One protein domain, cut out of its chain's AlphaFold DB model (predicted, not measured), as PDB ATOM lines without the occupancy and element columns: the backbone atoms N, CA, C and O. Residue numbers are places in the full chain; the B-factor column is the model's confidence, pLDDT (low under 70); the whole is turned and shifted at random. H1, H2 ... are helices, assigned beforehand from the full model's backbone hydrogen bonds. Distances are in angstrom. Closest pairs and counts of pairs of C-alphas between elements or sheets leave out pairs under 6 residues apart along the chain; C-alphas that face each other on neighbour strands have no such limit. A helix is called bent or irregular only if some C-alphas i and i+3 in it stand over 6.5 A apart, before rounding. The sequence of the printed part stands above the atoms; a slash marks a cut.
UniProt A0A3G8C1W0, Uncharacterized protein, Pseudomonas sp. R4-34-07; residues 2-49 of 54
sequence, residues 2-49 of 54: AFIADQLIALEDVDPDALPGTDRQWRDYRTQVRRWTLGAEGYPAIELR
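This is residues 2 to 49 of the 54 residues of an uncharacterized protein of Pseudomonas sp. R4-34-07 (UniProt A0A3G8C1W0). A helical hairpin, loosely built: the longer helix H2 runs along the length of a rod, and the shorter H1 packs side by side on the first part of H2, running the opposite way. The link, residues 13 to 22, loops round at one end of the rod, and at the other end the stretch after H2, residues 38 to 49, turns and folds back. The printed part has 48 residues with two named helices, H1 then H2 along the chain, and no named strand; the class is all helix. The whole is loose, with a radius of gyration of the C-alphas of 12.3 A, and spans 35 by 16 by 16 A.

The longest helix is H2, residues 23 to 37. It touches H1, residues 2 to 12, with 8 pairs of C-alphas within 8 A. The closest C-alphas of the two are those of Leu 8 and Asp 23, 6.1 A apart. Their lines stand at a shallow tilt of 11 degrees, and they run opposite ways. Their centres are 12.0 A apart, and the two form a helical hairpin. In H1 and H2 every O i to N i+4 pair is within hydrogen-bond range.

H2 has 15 residues, Asp 23 to Thr 37, and measures 21.0 A from first to last C-alpha. It begins at C-alpha 23 (-48.854, 16.972, -3.758) and ends at C-alpha 37 (-32.194, 8.886, -13.680). H1 has 11 residues, Ala 2 to Glu 12, and measures 15.4 A; it begins at C-alpha 2 (-38.555, 21.138, -14.035). Neither helix is bent.

The two C-alphas farthest apart are those of Pro 16 and Glu 41, at 35.6 A. The link from H1 to H2 has 10 residues and is short. Residues 38 to 49 hold no named element, and their C-alphas lie 11 to 18 A from the mean of the C-alphas. The printed part has no cut. Its mean pLDDT is 91.3, and no printed residue is under 70.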
ATOM      1  N   ALA A   2     -37.790  19.880 -14.005       87.94
ATOM      2  CA  ALA A   2     -38.555  21.138 -14.035       87.94
ATOM      3  C   ALA A   2     -40.080  20.918 -14.056       87.94
ATOM      4  O   ALA A   2     -40.731  21.248 -13.084       87.94
ATOM      5  N   PHE A   3     -40.595  20.145 -15.021       93.62
ATOM      6  CA  PHE A   3     -42.026  19.806 -15.106       93.62
ATOM      7  C   PHE A   3     -42.673  19.301 -13.799       93.62
ATOM      8  O   PHE A   3     -43.804  19.643 -13.493       93.62
ATOM      9  N   ILE A   4     -41.973  18.465 -13.018       95.44
ATOM     10  CA  ILE A   4     -42.530  17.937 -11.760       95.44
ATOM     11  C   ILE A   4     -42.524  19.021 -10.673       95.44
ATOM     12  O   ILE A   4     -43.376  19.004  -9.794       95.44
ATOM     13  N   ALA A   5     -41.552  19.936 -10.706       95.12
ATOM     14  CA  ALA A   5     -41.518  21.082  -9.807       95.12
ATOM     15  C   ALA A   5     -42.630  22.082 -10.152       95.12
ATOM     16  O   ALA A   5     -43.350  22.488  -9.250       95.12
ATOM     17  N   ASP A   6     -42.827  22.377 -11.438       96.56
ATOM     18  CA  ASP A   6     -43.889  23.271 -11.917       96.56
ATOM     19  C   ASP A   6     -45.273  22.734 -11.527       96.56
ATOM     20  O   ASP A   6     -46.116  23.470 -11.033       96.56
ATOM     21  N   GLN A   7     -45.476  21.418 -11.639       96.88
ATOM     22  CA  GLN A   7     -46.715  20.772 -11.210       96.88
ATOM     23  C   GLN A   7     -46.953  20.849  -9.692       96.88
ATOM     24  O   GLN A   7     -48.097  20.939  -9.257       96.88
ATOM     25  N   LEU A   8     -45.899  20.783  -8.873       96.69
ATOM     26  CA  LEU A   8     -46.040  20.951  -7.423       96.69
ATOM     27  C   LEU A   8     -46.426  22.391  -7.073       96.69
ATOM     28  O   LEU A   8     -47.274  22.577  -6.211       96.69
ATOM     29  N   ILE A   9     -45.867  23.376  -7.779       97.44
ATOM     30  CA  ILE A   9     -46.243  24.788  -7.630       97.44
ATOM     31  C   ILE A   9     -47.707  24.988  -8.042       97.44
ATOM     32  O   ILE A   9     -48.478  25.541  -7.271       97.44
ATOM     33  N   ALA A  10     -48.127  24.439  -9.187       97.00
ATOM     34  CA  ALA A  10     -49.516  24.517  -9.643       97.00
ATOM     35  C   ALA A  10     -50.511  23.931  -8.618       97.00
ATOM     36  O   ALA A  10     -51.583  24.486  -8.393       97.00
ATOM     37  N   LEU A  11     -50.152  22.829  -7.946       96.56
ATOM     38  CA  LEU A  11     -50.971  22.262  -6.869       96.56
ATOM     39  C   LEU A  11     -50.993  23.137  -5.607       96.56
ATOM     40  O   LEU A  11     -52.030  23.211  -4.952       96.56
ATOM     41  N   GLU A  12     -49.872  23.774  -5.259       95.88
ATOM     42  CA  GLU A  12     -49.783  24.723  -4.139       95.88
ATOM     43  C   GLU A  12     -50.630  25.985  -4.407       95.88
ATOM     44  O   GLU A  12     -51.316  26.460  -3.501       95.88
ATOM     45  N   ASP A  13     -50.668  26.453  -5.657       96.94
ATOM     46  CA  ASP A  13     -51.448  27.617  -6.099       96.94
ATOM     47  C   ASP A  13     -52.939  27.304  -6.348       96.94
ATOM     48  O   ASP A  13     -53.724  28.206  -6.648       96.94
ATOM     49  N   VAL A  14     -53.355  26.038  -6.193       93.19
ATOM     50  CA  VAL A  14     -54.712  25.553  -6.518       93.19
ATOM     51  C   VAL A  14     -55.090  25.904  -7.966       93.19
ATOM     52  O   VAL A  14     -56.221  26.294  -8.269       93.19
ATOM     53  N   ASP A  15     -54.116  25.777  -8.867       95.75
ATOM     54  CA  ASP A  15     -54.272  26.068 -10.285       95.75
ATOM     55  C   ASP A  15     -55.300  25.097 -10.903       95.75
ATOM     56  O   ASP A  15     -55.141  23.875 -10.778       95.75
ATOM     57  N   PRO A  16     -56.363  25.594 -11.565       93.62
ATOM     58  CA  PRO A  16     -57.339  24.740 -12.241       93.62
ATOM     59  C   PRO A  16     -56.733  23.871 -13.353       93.62
ATOM     60  O   PRO A  16     -57.318  22.838 -13.686       93.62
ATOM     61  N   ASP A  17     -55.577  24.253 -13.900       94.69
ATOM     62  CA  ASP A  17     -54.857  23.504 -14.933       94.69
ATOM     63  C   ASP A  17     -53.844  22.501 -14.347       94.69
ATOM     64  O   ASP A  17     -53.179  21.771 -15.096       94.69
ATOM     65  N   ALA A  18     -53.725  22.412 -13.015       95.12
ATOM     66  CA  ALA A  18     -52.881  21.416 -12.370       95.12
ATOM     67  C   ALA A  18     -53.312  20.001 -12.782       95.12
ATOM     68  O   ALA A  18     -54.478  19.608 -12.699       95.12
ATOM     69  N   LEU A  19     -52.338  19.184 -13.191       96.06
ATOM     70  CA  LEU A  19     -52.610  17.789 -13.513       96.06
ATOM     71  C   LEU A  19     -53.146  17.009 -12.299       96.06
ATOM     72  O   LEU A  19     -52.758  17.293 -11.162       96.06
ATOM     73  N   PRO A  20     -53.955  15.962 -12.542       94.62
ATOM     74  CA  PRO A  20     -54.480  15.111 -11.487       94.62
ATOM     75  C   PRO A  20     -53.416  14.536 -10.546       94.62
ATOM     76  O   PRO A  20     -52.260  14.292 -10.913       94.62
ATOM     77  N   GLY A  21     -53.846  14.277  -9.315       94.44
ATOM     78  CA  GLY A  21     -53.023  13.749  -8.236       94.44
ATOM     79  C   GLY A  21     -52.760  14.773  -7.134       94.44
ATOM     80  O   GLY A  21     -52.951  15.973  -7.282       94.44
ATOM     81  N   THR A  22     -52.323  14.269  -5.989       95.88
ATOM     82  CA  THR A  22     -52.016  15.063  -4.795       95.88
ATOM     83  C   THR A  22     -50.551  15.484  -4.772       95.88
ATOM     84  O   THR A  22     -49.695  14.801  -5.341       95.88
ATOM     85  N   ASP A  23     -50.236  16.548  -4.027       96.25
ATOM     86  CA  ASP A  23     -48.854  16.972  -3.758       96.25
ATOM     87  C   ASP A  23     -47.969  15.776  -3.355       96.25
ATOM     88  O   ASP A  23     -46.901  15.543  -3.934       96.25
ATOM     89  N   ARG A  24     -48.464  14.933  -2.436       96.69
ATOM     90  CA  ARG A  24     -47.722  13.766  -1.952       96.69
ATOM     91  C   ARG A  24     -47.376  12.792  -3.079       96.69
ATOM     92  O   ARG A  24     -46.223  12.369  -3.177       96.69
ATOM     93  N   GLN A  25     -48.342  12.473  -3.941       97.00
ATOM     94  CA  GLN A  25     -48.130  11.577  -5.082       97.00
ATOM     95  C   GLN A  25     -47.093  12.149  -6.058       97.00
ATOM     96  O   GLN A  25     -46.231  11.413  -6.547       97.00
ATOM     97  N   TRP A  26     -47.111  13.461  -6.297       97.38
ATOM     98  CA  TRP A  26     -46.133  14.130  -7.156       97.38
ATOM     99  C   TRP A  26     -44.725  14.182  -6.538       97.38
ATOM    100  O   TRP A  26     -43.735  13.967  -7.249       97.38
ATOM    101  N   ARG A  27     -44.591  14.365  -5.216       96.75
ATOM    102  CA  ARG A  27     -43.289  14.286  -4.514       96.75
ATOM    103  C   ARG A  27     -42.708  12.870  -4.521       96.75
ATOM    104  O   ARG A  27     -41.498  12.702  -4.733       96.75
ATOM    105  N   ASP A  28     -43.549  11.854  -4.343       96.81
ATOM    106  CA  ASP A  28     -43.140  10.450  -4.440       96.81
ATOM    107  C   ASP A  28     -42.723  10.107  -5.878       96.81
ATOM    108  O   ASP A  28     -41.660   9.514  -6.097       96.81
ATOM    109  N   TYR A  29     -43.487  10.565  -6.875       96.19
ATOM    110  CA  TYR A  29     -43.138  10.441  -8.289       96.19
ATOM    111  C   TYR A  29     -41.782  11.084  -8.612       96.19
ATOM    112  O   TYR A  29     -40.918  10.454  -9.230       96.19
ATOM    113  N   ARG A  30     -41.533  12.308  -8.124       95.44
ATOM    114  CA  ARG A  30     -40.243  13.003  -8.283       95.44
ATOM    115  C   ARG A  30     -39.075  12.171  -7.763       95.44
ATOM    116  O   ARG A  30     -38.025  12.108  -8.402       95.44
ATOM    117  N   THR A  31     -39.254  11.533  -6.608       94.38
ATOM    118  CA  THR A  31     -38.229  10.688  -5.984       94.38
ATOM    119  C   THR A  31     -37.955   9.441  -6.820       94.38
ATOM    120  O   THR A  31     -36.791   9.110  -7.050       94.38
ATOM    121  N   GLN A  32     -39.003   8.789  -7.330       93.19
ATOM    122  CA  GLN A  32     -38.874   7.634  -8.221       93.19
ATOM    123  C   GLN A  32     -38.138   8.001  -9.514       93.19
ATOM    124  O   GLN A  32     -37.168   7.337  -9.873       93.19
ATOM    125  N   VAL A  33     -38.529   9.101 -10.171       92.75
ATOM    126  CA  VAL A  33     -37.859   9.581 -11.391       92.75
ATOM    127  C   VAL A  33     -36.399   9.932 -11.116       92.75
ATOM    128  O   VAL A  33     -35.540   9.576 -11.915       92.75
ATOM    129  N   ARG A  34     -36.088  10.572  -9.977       92.31
ATOM    130  CA  ARG A  34     -34.701  10.878  -9.595       92.31
ATOM    131  C   ARG A  34     -33.861   9.611  -9.464       92.31
ATOM    132  O   ARG A  34     -32.768   9.555 -10.018       92.31
ATOM    133  N   ARG A  35     -34.364   8.610  -8.738       90.25
ATOM    134  CA  ARG A  35     -33.673   7.323  -8.562       90.25
ATOM    135  C   ARG A  35     -33.461   6.633  -9.905       90.25
ATOM    136  O   ARG A  35     -32.351   6.196 -10.178       90.25
ATOM    137  N   TRP A  36     -34.483   6.635 -10.757       89.62
ATOM    138  CA  TRP A  36     -34.394   6.116 -12.118       89.62
ATOM    139  C   TRP A  36     -33.291   6.806 -12.933       89.62
ATOM    140  O   TRP A  36     -32.408   6.135 -13.453       89.62
ATOM    141  N   THR A  37     -33.238   8.142 -12.945       87.44
ATOM    142  CA  THR A  37     -32.194   8.886 -13.680       87.44
ATOM    143  C   THR A  37     -30.776   8.723 -13.126       87.44
ATOM    144  O   THR A  37     -29.818   8.965 -13.851       87.44
ATOM    145  N   LEU A  38     -30.621   8.342 -11.854       86.25
ATOM    146  CA  LEU A  38     -29.316   8.182 -11.196       86.25
ATOM    147  C   LEU A  38     -28.728   6.768 -11.348       86.25
ATOM    148  O   LEU A  38     -27.776   6.432 -10.650       86.25
ATOM    149  N   GLY A  39     -29.275   5.954 -12.255       70.19
ATOM    150  CA  GLY A  39     -28.745   4.625 -12.561       70.19
ATOM    151  C   GLY A  39     -29.494   3.474 -11.897       70.19
ATOM    152  O   GLY A  39     -28.917   2.401 -11.741       70.19
ATOM    153  N   ALA A  40     -30.764   3.660 -11.512       72.44
ATOM    154  CA  ALA A  40     -31.610   2.493 -11.268       72.44
ATOM    155  C   ALA A  40     -31.843   1.728 -12.586       72.44
ATOM    156  O   ALA A  40     -31.822   2.308 -13.675       72.44
ATOM    157  N   GLU A  41     -32.049   0.419 -12.468       72.50
ATOM    158  CA  GLU A  41     -32.208  -0.498 -13.594       72.50
ATOM    159  C   GLU A  41     -33.299  -0.011 -14.565       72.50
ATOM    160  O   GLU A  41     -34.391   0.386 -14.155       72.50
ATOM    161  N   GLY A  42     -32.979   0.015 -15.863       73.81
ATOM    162  CA  GLY A  42     -33.913   0.432 -16.909       73.81
ATOM    163  C   GLY A  42     -33.803   1.880 -17.398       73.81
ATOM    164  O   GLY A  42     -34.561   2.257 -18.286       73.81
ATOM    165  N   TYR A  43     -32.879   2.710 -16.904       76.19
ATOM    166  CA  TYR A  43     -32.529   3.965 -17.594       76.19
ATOM    167  C   TYR A  43     -31.559   3.686 -18.763       76.19
ATOM    168  O   TYR A  43     -30.621   2.912 -18.578       76.19
ATOM    169  N   PRO A  44     -31.724   4.301 -19.954       83.31
ATOM    170  CA  PRO A  44     -32.680   5.351 -20.324       83.31
ATOM    171  C   PRO A  44     -33.977   4.845 -20.985       83.31
ATOM    172  O   PRO A  44     -34.651   5.624 -21.659       83.31
ATOM    173  N   ALA A  45     -34.342   3.566 -20.843       87.19
ATOM    174  CA  ALA A  45     -35.525   3.008 -21.499       87.19
ATOM    175  C   ALA A  45     -36.807   3.704 -21.004       87.19
ATOM    176  O   ALA A  45     -37.250   3.508 -19.874       87.19
ATOM    177  N   ILE A  46     -37.406   4.530 -21.866       84.56
ATOM    178  CA  ILE A  46     -38.563   5.380 -21.535       84.56
ATOM    179  C   ILE A  46     -39.759   4.545 -21.061       84.56
ATOM    180  O   ILE A  46     -40.483   4.977 -20.169       84.56
ATOM    181  N   GLU A  47     -39.911   3.334 -21.594       88.12
ATOM    182  CA  GLU A  47     -40.938   2.360 -21.199       88.12
ATOM    183  C   GLU A  47     -40.863   1.972 -19.712       88.12
ATOM    184  O   GLU A  47     -41.868   1.614 -19.100       88.12
ATOM    185  N   LEU A  48     -39.669   2.065 -19.118       86.44
ATOM    186  CA  LEU A  48     -39.401   1.739 -17.716       86.44
ATOM    187  C   LEU A  48     -39.392   2.980 -16.819       86.44
ATOM    188  O   LEU A  48     -39.147   2.884 -15.614       86.44
ATOM    189  N   ARG A  49     -39.669   4.160 -17.383       90.31
ATOM    190  CA  ARG A  49     -39.799   5.378 -16.594       90.31
ATOM    191  C   ARG A  49     -41.011   5.243 -15.662       90.31
ATOM    192  O   ARG A  49     -42.088   4.853 -16.117       90.31
TER     193      ARG A  49